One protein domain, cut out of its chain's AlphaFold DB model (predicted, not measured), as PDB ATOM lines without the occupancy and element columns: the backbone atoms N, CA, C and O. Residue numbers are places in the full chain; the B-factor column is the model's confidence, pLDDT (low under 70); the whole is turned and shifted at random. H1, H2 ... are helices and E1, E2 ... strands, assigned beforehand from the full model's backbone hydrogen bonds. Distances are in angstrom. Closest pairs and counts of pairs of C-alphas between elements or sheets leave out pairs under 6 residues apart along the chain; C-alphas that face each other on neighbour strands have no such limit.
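AT A GLANCE: This is residues 4 to 75 of the 75 residues of an uncharacterized protein of Streptomyces sp. BR123 (UniProt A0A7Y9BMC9). A small, strongly twisted sheet of four strands makes a head, and one long helix, H1, runs away from one end of it, its residues 4 to 21 sticking out free like a stalk. The printed part has 72 residues, with one named helix and four named strands in the order H1, E1, E2, E3, E4; the sheet runs E3, E2, E1, E4, antiparallel throughout. The class is mixed, helices and strands. The whole is an extended rod spanning 67 by 18 by 14 A, with a radius of gyration of the C-alphas of 19.3 A.

IN THESE COORDINATES: In the sheet, E2 is residues 47 to 53, 20.2 A long, E1 is residues 30 to 35, 16.0 A, E3 is residues 60 to 65, 14.9 A, and E4 is residues 72 to 74, ending with C-alpha 74 at (145.317, 115.817, 129.742). H1, residues 4 to 28, is 37.0 A long and begins with C-alpha 4 at (111.125, 138.702, 110.079).

HOW THE PARTS SIT: E1, E2 and E3 form a meander, each strand the antiparallel neighbour of the one before; with E4 as antiparallel neighbour of E1 they make a Greek key. In the hairpin E1 and E2, at 153 degrees, N 33 and O 50 are 2.8 A apart, within hydrogen-bond range. In the hairpin E2 and E3, N 49 and O 63 are 2.8 A apart. Between the antiparallel E1 and edge strand E4, N 32 and O 73 are 2.8 A apart. H1 only grazes the sheet, with residues 25 to 28; the closest C-alphas of H1 and E2 are those of Ala 27 and Pro 53, 6.0 A apart. In H1, 15 of 21 O i to N i+4 pairs are within range.

THE WHOLE: The C-alphas of Thr 4 and Ser 43, the two farthest apart, are 66.8 A apart. The printed part has no cut. The link E1 to E2, 11 residues, is long. Residues 4 to 28, 37 to 40 and 42 have pLDDT under 70.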
ATOM      1  N   THR A   4     109.776 138.662 110.669       55.34
ATOM      2  CA  THR A   4     111.125 138.702 110.079       55.34
ATOM      3  C   THR A   4     112.222 138.980 111.112       55.34
ATOM      4  O   THR A   4     113.334 138.489 110.949       55.34
ATOM      5  N   LEU A   5     111.910 139.712 112.194       54.75
ATOM      6  CA  LEU A   5     112.880 140.035 113.252       54.75
ATOM      7  C   LEU A   5     113.272 138.802 114.087       54.75
ATOM      8  O   LEU A   5     114.445 138.623 114.403       54.75
ATOM      9  N   GLU A   6     112.323 137.909 114.381       52.56
ATOM     10  CA  GLU A   6     112.578 136.724 115.219       52.56
ATOM     11  C   GLU A   6     113.509 135.711 114.536       52.56
ATOM     12  O   GLU A   6     114.354 135.082 115.174       52.56
ATOM     13  N   ARG A   7     113.436 135.610 113.201       53.31
ATOM     14  CA  ARG A   7     114.307 134.720 112.417       53.31
ATOM     15  C   ARG A   7     115.759 135.183 112.341       53.31
ATOM     16  O   ARG A   7     116.638 134.338 112.173       53.31
ATOM     17  N   LEU A   8     116.029 136.487 112.450       55.78
ATOM     18  CA  LEU A   8     117.406 136.990 112.508       55.78
ATOM     19  C   LEU A   8     118.036 136.760 113.889       55.78
ATOM     20  O   LEU A   8     119.207 136.390 113.952       55.78
ATOM     21  N   GLY A   9     117.265 136.913 114.973       54.47
ATOM     22  CA  GLY A   9     117.742 136.669 116.340       54.47
ATOM     23  C   GLY A   9     118.162 135.214 116.576       54.47
ATOM     24  O   GLY A   9     119.252 134.963 117.092       54.47
ATOM     25  N   GLY A  10     117.359 134.251 116.109       56.81
ATOM     26  CA  GLY A  10     117.657 132.823 116.280       56.81
ATOM     27  C   GLY A  10     118.958 132.367 115.607       56.81
ATOM     28  O   GLY A  10     119.691 131.561 116.167       56.81
ATOM     29  N   ARG A  11     119.303 132.927 114.438       57.25
ATOM     30  CA  ARG A  11     120.514 132.537 113.686       57.25
ATOM     31  C   ARG A  11     121.814 133.104 114.257       57.25
ATOM     32  O   ARG A  11     122.878 132.562 113.971       57.25
ATOM     33  N   MET A  12     121.748 134.185 115.034       55.09
ATOM     34  CA  MET A  12     122.923 134.725 115.726       55.09
ATOM     35  C   MET A  12     123.193 133.969 117.031       55.09
ATOM     36  O   MET A  12     124.345 133.648 117.308       55.09
ATOM     37  N   LEU A  13     122.143 133.612 117.780       56.09
ATOM     38  CA  LEU A  13     122.249 132.772 118.981       56.09
ATOM     39  C   LEU A  13     122.805 131.379 118.661       56.09
ATOM     40  O   LEU A  13     123.767 130.956 119.295       56.09
ATOM     41  N   ASP A  14     122.281 130.725 117.621       54.22
ATOM     42  CA  ASP A  14     122.721 129.389 117.189       54.22
ATOM     43  C   ASP A  14     124.189 129.342 116.741       54.22
ATOM     44  O   ASP A  14     124.813 128.295 116.784       54.22
ATOM     45  N   ARG A  15     124.785 130.478 116.358       56.06
ATOM     46  CA  ARG A  15     126.212 130.557 116.002       56.06
ATOM     47  C   ARG A  15     127.116 130.924 117.173       56.06
ATOM     48  O   ARG A  15     128.306 130.614 117.136       56.06
ATOM     49  N   LEU A  16     126.579 131.620 118.174       54.25
ATOM     50  CA  LEU A  16     127.328 132.033 119.358       54.25
ATOM     51  C   LEU A  16     127.428 130.892 120.371       54.25
ATOM     52  O   LEU A  16     128.518 130.619 120.862       54.25
ATOM     53  N   VAL A  17     126.316 130.196 120.621       54.94
ATOM     54  CA  VAL A  17     126.229 129.053 121.543       54.94
ATOM     55  C   VAL A  17     127.284 127.970 121.256       54.94
ATOM     56  O   VAL A  17     128.084 127.705 122.147       54.94
ATOM     57  N   PRO A  18     127.417 127.409 120.038       45.28
ATOM     58  CA  PRO A  18     128.413 126.370 119.759       45.28
ATOM     59  C   PRO A  18     129.855 126.867 119.870       45.28
ATOM     60  O   PRO A  18     130.764 126.079 120.105       45.28
ATOM     61  N   ARG A  19     130.089 128.176 119.717       50.16
ATOM     62  CA  ARG A  19     131.423 128.765 119.874       50.16
ATOM     63  C   ARG A  19     131.785 128.956 121.344       50.16
ATOM     64  O   ARG A  19     132.951 128.798 121.697       50.16
ATOM     65  N   VAL A  20     130.798 129.265 122.184       51.31
ATOM     66  CA  VAL A  20     130.951 129.327 123.642       51.31
ATOM     67  C   VAL A  20     131.137 127.925 124.214       51.31
ATOM     68  O   VAL A  20     132.047 127.748 125.010       51.31
ATOM     69  N   ASP A  21     130.369 126.932 123.762       46.94
ATOM     70  CA  ASP A  21     130.533 125.531 124.175       46.94
ATOM     71  C   ASP A  21     131.893 124.964 123.755       46.94
ATOM     72  O   ASP A  21     132.560 124.334 124.566       46.94
ATOM     73  N   ALA A  22     132.359 125.254 122.534       46.50
ATOM     74  CA  ALA A  22     133.712 124.893 122.112       46.50
ATOM     75  C   ALA A  22     134.767 125.572 122.997       46.50
ATOM     76  O   ALA A  22     135.579 124.877 123.588       46.50
ATOM     77  N   SER A  23     134.674 126.891 123.211       46.56
ATOM     78  CA  SER A  23     135.620 127.639 124.060       46.56
ATOM     79  C   SER A  23     135.606 127.168 125.518       46.56
ATOM     80  O   SER A  23     136.640 127.155 126.182       46.56
ATOM     81  N   ALA A  24     134.438 126.779 126.030       46.66
ATOM     82  CA  ALA A  24     134.265 126.247 127.373       46.66
ATOM     83  C   ALA A  24     134.763 124.801 127.477       46.66
ATOM     84  O   ALA A  24     135.361 124.460 128.487       46.66
ATOM     85  N   ALA A  25     134.588 123.976 126.442       50.12
ATOM     86  CA  ALA A  25     135.145 122.627 126.360       50.12
ATOM     87  C   ALA A  25     136.678 122.651 126.185       50.12
ATOM     88  O   ALA A  25     137.394 121.850 126.784       50.12
ATOM     89  N   GLU A  26     137.198 123.618 125.429       50.38
ATOM     90  CA  GLU A  26     138.627 123.905 125.271       50.38
ATOM     91  C   GLU A  26     139.242 124.454 126.569       50.38
ATOM     92  O   GLU A  26     140.405 124.171 126.862       50.38
ATOM     93  N   ALA A  27     138.463 125.198 127.364       54.66
ATOM     94  CA  ALA A  27     138.820 125.606 128.722       54.66
ATOM     95  C   ALA A  27     138.637 124.479 129.757       54.66
ATOM     96  O   ALA A  27     139.328 124.481 130.776       54.66
ATOM     97  N   ALA A  28     137.729 123.532 129.508       65.12
ATOM     98  CA  ALA A  28     137.470 122.395 130.384       65.12
ATOM     99  C   ALA A  28     138.602 121.368 130.322       65.12
ATOM    100  O   ALA A  28     138.916 120.775 131.349       65.12
ATOM    101  N   CYS A  29     139.235 121.207 129.154       78.94
ATOM    102  CA  CYS A  29     140.364 120.301 128.987       78.94
ATOM    103  C   CYS A  29     141.700 121.001 129.291       78.94
ATOM    104  O   CYS A  29     142.122 121.930 128.589       78.94
ATOM    105  N   MET A  30     142.417 120.504 130.298       87.56
ATOM    106  CA  MET A  30     143.741 120.961 130.708       87.56
ATOM    107  C   MET A  30     144.773 119.839 130.610       87.56
ATOM    108  O   MET A  30     144.647 118.764 131.190       87.56
ATOM    109  N   CYS A  31     145.865 120.130 129.911       90.38
ATOM    110  CA  CYS A  31     147.058 119.304 129.884       90.38
ATOM    111  C   CYS A  31     148.029 119.737 130.971       90.38
ATOM    112  O   CYS A  31     148.296 120.925 131.136       90.38
ATOM    113  N   TYR A  32     148.633 118.761 131.634       89.69
ATOM    114  CA  TYR A  32     149.665 118.924 132.641       89.69
ATOM    115  C   TYR A  32     150.929 118.208 132.191       89.69
ATOM    116  O   TYR A  32     150.868 117.118 131.625       89.69
ATOM    117  N   GLN A  33     152.084 118.805 132.459       90.56
ATOM    118  CA  GLN A  33     153.381 118.206 132.177       90.56
ATOM    119  C   GLN A  33     154.333 118.458 133.335       90.56
ATOM    120  O   GLN A  33     154.514 119.598 133.771       90.56
ATOM    121  N   CYS A  34     154.958 117.393 133.818       89.44
ATOM    122  CA  CYS A  34     155.999 117.482 134.819       89.44
ATOM    123  C   CYS A  34     157.323 117.879 134.164       89.44
ATOM    124  O   CYS A  34     157.797 117.235 133.223       89.44
ATOM    125  N   VAL A  35     157.937 118.934 134.687       86.25
ATOM    126  CA  VAL A  35     159.249 119.404 134.263       86.25
ATOM    127  C   VAL A  35     160.176 119.541 135.460       86.25
ATOM    128  O   VAL A  35     159.796 119.983 136.549       86.25
ATOM    129  N   GLN A  36     161.436 119.199 135.228       77.69
ATOM    130  CA  GLN A  36     162.502 119.515 136.157       77.69
ATOM    131  C   GLN A  36     162.874 120.987 135.952       77.69
ATOM    132  O   GLN A  36     163.514 121.352 134.970       77.69
ATOM    133  N   GLY A  37     162.373 121.852 136.831       65.69
ATOM    134  CA  GLY A  37     162.795 123.252 136.885       65.69
ATOM    135  C   GLY A  37     163.966 123.429 137.844       65.69
ATOM    136  O   GLY A  37     164.140 122.617 138.746       65.69
ATOM    137  N   SER A  38     164.733 124.507 137.675       62.41
ATOM    138  CA  SER A  38     165.849 124.885 138.564       62.41
ATOM    139  C   SER A  38     165.445 125.888 139.657       62.41
ATOM    140  O   SER A  38     166.289 126.374 140.399       62.41
ATOM    141  N   SER A  39     164.163 126.254 139.733       64.94
ATOM    142  CA  SER A  39     163.618 127.305 140.601       64.94
ATOM    143  C   SER A  39     162.807 126.725 141.762       64.94
ATOM    144  O   SER A  39     162.182 125.683 141.577       64.94
ATOM    145  N   GLY A  40     162.771 127.427 142.908       66.00
ATOM    146  CA  GLY A  40     161.857 127.305 144.068       66.00
ATOM    147  C   GLY A  40     161.494 125.893 144.552       66.00
ATOM    148  O   GLY A  40     161.889 125.467 145.627       66.00
ATOM    149  N   CYS A  41     160.751 125.164 143.731       73.94
ATOM    150  CA  CYS A  41     160.418 123.751 143.876       73.94
ATOM    151  C   CYS A  41     161.631 122.815 143.870       73.94
ATOM    152  O   CYS A  41     161.664 121.829 144.599       73.94
ATOM    153  N   ALA A  42     162.654 123.141 143.077       66.50
ATOM    154  CA  ALA A  42     163.892 122.367 143.054       66.50
ATOM    155  C   ALA A  42     164.601 122.407 144.414       66.50
ATOM    156  O   ALA A  42     165.134 121.399 144.869       66.50
ATOM    157  N   SER A  43     164.554 123.562 145.093       70.62
ATOM    158  CA  SER A  43     165.139 123.758 146.424       70.62
ATOM    159  C   SER A  43     164.426 122.959 147.515       70.62
ATOM    160  O   SER A  43     165.019 122.716 148.560       70.62
ATOM    161  N   THR A  44     163.186 122.522 147.279       71.00
ATOM    162  CA  THR A  44     162.438 121.633 148.182       71.00
ATOM    163  C   THR A  44     162.526 120.158 147.776       71.00
ATOM    164  O   THR A  44     161.886 119.316 148.397       71.00
ATOM    165  N   GLY A  45     163.324 119.820 146.754       72.31
ATOM    166  CA  GLY A  45     163.450 118.452 146.239       72.31
ATOM    167  C   GLY A  45     162.246 117.985 145.412       72.31
ATOM    168  O   GLY A  45     162.145 116.802 145.090       72.31
ATOM    169  N   HIS A  46     161.343 118.898 145.059       79.19
ATOM    170  CA  HIS A  46     160.149 118.623 144.270       79.19
ATOM    171  C   HIS A  46     160.304 119.101 142.822       79.19
ATOM    172  O   HIS A  46     161.236 119.822 142.456       79.19
ATOM    173  N   ARG A  47     159.375 118.677 141.961       84.00
ATOM    174  CA  ARG A  47     159.344 119.045 140.542       84.00
ATOM    175  C   ARG A  47     158.141 119.938 140.245       84.00
ATOM    176  O   ARG A  47     157.188 120.020 141.021       84.00
ATOM    177  N   TRP A  48     158.197 120.634 139.114       86.94
ATOM    178  CA  TRP A  48     157.135 121.541 138.695       86.94
ATOM    179  C   TRP A  48     156.169 120.840 137.751       86.94
ATOM    180  O   TRP A  48     156.587 120.291 136.735       86.94
ATOM    181  N   TYR A  49     154.875 120.965 138.013       86.94
ATOM    182  CA  TYR A  49     153.870 120.796 136.977       86.94
ATOM    183  C   TYR A  49     153.659 122.108 136.238       86.94
ATOM    184  O   TYR A  49     153.454 123.164 136.844       86.94
ATOM    185  N   LYS A  50     153.675 122.022 134.915       88.69
ATOM    186  CA  LYS A  50     153.149 123.048 134.026       88.69
ATOM    187  C   LYS A  50     151.771 122.629 133.544       88.69
ATOM    188  O   LYS A  50     151.536 121.435 133.386       88.69
ATOM    189  N   LYS A  51     150.900 123.595 133.272       89.38
ATOM    190  CA  LYS A  51     149.602 123.376 132.635       89.38
ATOM    191  C   LYS A  51     149.434 124.198 131.367       89.38
ATOM    192  O   LYS A  51     150.035 125.269 131.232       89.38
ATOM    193  N   ARG A  52     148.600 123.708 130.460       90.31
ATOM    194  CA  ARG A  52     148.074 124.466 129.323       90.31
ATOM    195  C   ARG A  52     146.688 123.936 128.942       90.31
ATOM    196  O   ARG A  52     146.443 122.750 129.147       90.31
ATOM    197  N   PRO A  53     145.828 124.749 128.318       89.62
ATOM    198  CA  PRO A  53     144.607 124.238 127.700       89.62
ATOM    199  C   PRO A  53     144.927 123.236 126.577       89.62
ATOM    200  O   PRO A  53     145.917 123.387 125.846       89.62
ATOM    201  N   CYS A  54     144.094 122.203 126.434       84.50
ATOM    202  CA  CYS A  54     144.292 121.143 125.436       84.50
ATOM    203  C   CYS A  54     144.236 121.663 123.997       84.50
ATOM    204  O   CYS A  54     144.999 121.190 123.155       84.50
ATOM    205  N   GLY A  55     143.402 122.682 123.740       78.25
ATOM    206  CA  GLY A  55     143.287 123.370 122.446       78.25
ATOM    207  C   GLY A  55     144.557 124.109 122.003       78.25
ATOM    208  O   GLY A  55     144.608 124.668 120.910       78.25
ATOM    209  N   GLY A  56     145.607 124.083 122.825       78.88
ATOM    210  CA  GLY A  56     146.865 124.756 122.562       78.88
ATOM    211  C   GLY A  56     146.956 126.077 123.312       78.88
ATOM    212  O   GLY A  56     145.967 126.710 123.663       78.88
ATOM    213  N   GLY A  57     148.185 126.472 123.617       84.12
ATOM    214  CA  GLY A  57     148.466 127.646 124.427       84.12
ATOM    215  C   GLY A  57     149.823 127.541 125.101       84.12
ATOM    216  O   GLY A  57     150.526 126.529 125.001       84.12
ATOM    217  N   THR A  58     150.193 128.607 125.799       88.31
ATOM    218  CA  THR A  58     151.470 128.680 126.502       88.31
ATOM    219  C   THR A  58     151.429 127.835 127.770       88.31
ATOM    220  O   THR A  58     150.516 127.954 128.587       88.31
ATOM    221  N   TRP A  59     152.452 127.005 127.962       88.31
ATOM    222  CA  TRP A  59     152.658 126.303 129.223       88.31
ATOM    223  C   TRP A  59     152.941 127.292 130.354       88.31
ATOM    224  O   TRP A  59     153.883 128.081 130.280       88.31
ATOM    225  N   THR A  60     152.171 127.196 131.430       88.00
ATOM    226  CA  THR A  60     152.324 128.014 132.640       88.00
ATOM    227  C   THR A  60     152.630 127.129 133.836       88.00
ATOM    228  O   THR A  60     152.199 125.981 133.874       88.00
ATOM    229  N   PHE A  61     153.403 127.621 134.803       87.12
ATOM    230  CA  PHE A  61     153.639 126.880 136.043       87.12
ATOM    231  C   PHE A  61     152.336 126.784 136.845       87.12
ATOM    232  O   PHE A  61     151.658 127.789 137.041       87.12
ATOM    233  N   ASP A  62     151.987 125.574 137.278       86.12
ATOM    234  CA  ASP A  62     150.777 125.299 138.057       86.12
ATOM    235  C   ASP A  62     151.117 125.051 139.526       86.12
ATOM    236  O   ASP A  62     150.729 125.829 140.395       86.12
ATOM    237  N   ARG A  63     151.870 123.980 139.811       84.88
ATOM    238  CA  ARG A  63     152.145 123.554 141.187       84.88
ATOM    239  C   ARG A  63     153.443 122.781 141.341       84.88
ATOM    240  O   ARG A  63     153.964 122.201 140.390       84.88
ATOM    241  N   CYS A  64     153.895 122.722 142.585       86.88
ATOM    242  CA  CYS A  64     154.984 121.879 143.047       86.88
ATOM    243  C   CYS A  64     154.484 120.506 143.485       86.88
ATOM    244  O   CYS A  64     153.575 120.425 144.306       86.88
ATOM    245  N   ALA A  65     155.082 119.434 142.969       80.69
ATOM    246  CA  ALA A  65     154.778 118.073 143.403       80.69
ATOM    247  C   ALA A  65     155.925 117.104 143.088       80.69
ATOM    248  O   ALA A  65     156.771 117.358 142.230       80.69
ATOM    249  N   ASN A  66     155.916 115.941 143.737       81.31
ATOM    250  CA  ASN A  66     156.708 114.806 143.275       81.31
ATOM    251  C   ASN A  66     156.024 114.192 142.051       81.31
ATOM    252  O   ASN A  66     154.977 113.561 142.158       81.31
ATOM    253  N   CYS A  67     156.606 114.420 140.881       80.69
ATOM    254  CA  CYS A  67     156.159 113.869 139.606       80.69
ATOM    255  C   CYS A  67     157.349 113.403 138.784       80.69
ATOM    256  O   CYS A  67     158.455 113.854 139.050       80.69
ATOM    257  N   ASP A  68     157.155 112.515 137.812       83.81
ATOM    258  CA  ASP A  68     158.251 112.021 136.974       83.81
ATOM    259  C   ASP A  68     158.499 112.955 135.773       83.81
ATOM    260  O   ASP A  68     157.541 113.331 135.095       83.81
ATOM    261  N   PRO A  69     159.739 113.409 135.520       79.50
ATOM    262  CA  PRO A  69     160.016 114.372 134.460       79.50
ATOM    263  C   PRO A  69     159.690 113.782 133.084       79.50
ATOM    264  O   PRO A  69     160.201 112.739 132.701       79.50
ATOM    265  N   GLY A  70     158.853 114.485 132.321       75.31
ATOM    266  CA  GLY A  70     158.345 113.993 131.037       75.31
ATOM    267  C   GLY A  70     156.996 113.280 131.134       75.31
ATOM    268  O   GLY A  70     156.328 113.141 130.110       75.31
ATOM    269  N   ALA A  71     156.532 112.933 132.339       83.75
ATOM    270  CA  ALA A  71     155.153 112.507 132.535       83.75
ATOM    271  C   ALA A  71     154.196 113.680 132.274       83.75
ATOM    272  O   ALA A  71     154.391 114.801 132.762       83.75
ATOM    273  N   GLY A  72     153.143 113.413 131.513       85.44
ATOM    274  CA  GLY A  72     152.098 114.379 131.222       85.44
ATOM    275  C   GLY A  72     150.771 113.691 130.963       85.44
ATOM    276  O   GLY A  72     150.726 112.537 130.543       85.44
ATOM    277  N   PHE A  73     149.693 114.399 131.262       87.12
ATOM    278  CA  PHE A  73     148.330 113.910 131.103       87.12
ATOM    279  C   PHE A  73     147.405 115.084 130.806       87.12
ATOM    280  O   PHE A  73     147.677 116.207 131.224       87.12
ATOM    281  N   CYS A  74     146.333 114.827 130.071       88.31
ATOM    282  CA  CYS A  74     145.317 115.817 129.742       88.31
ATOM    283  C   CYS A  74     143.955 115.279 130.170       88.31
ATOM    284  O   CYS A  74     143.704 114.085 129.994       88.31
ATOM    285  N   PHE A  75     143.116 116.136 130.742       83.38
ATOM    286  CA  PHE A  75     141.760 115.810 131.182       83.38
ATOM    287  C   PHE A  75     140.855 117.023 131.047       83.38
ATOM    288  O   PHE A  75     141.386 118.143 131.210       83.38
TER     289      PHE A  75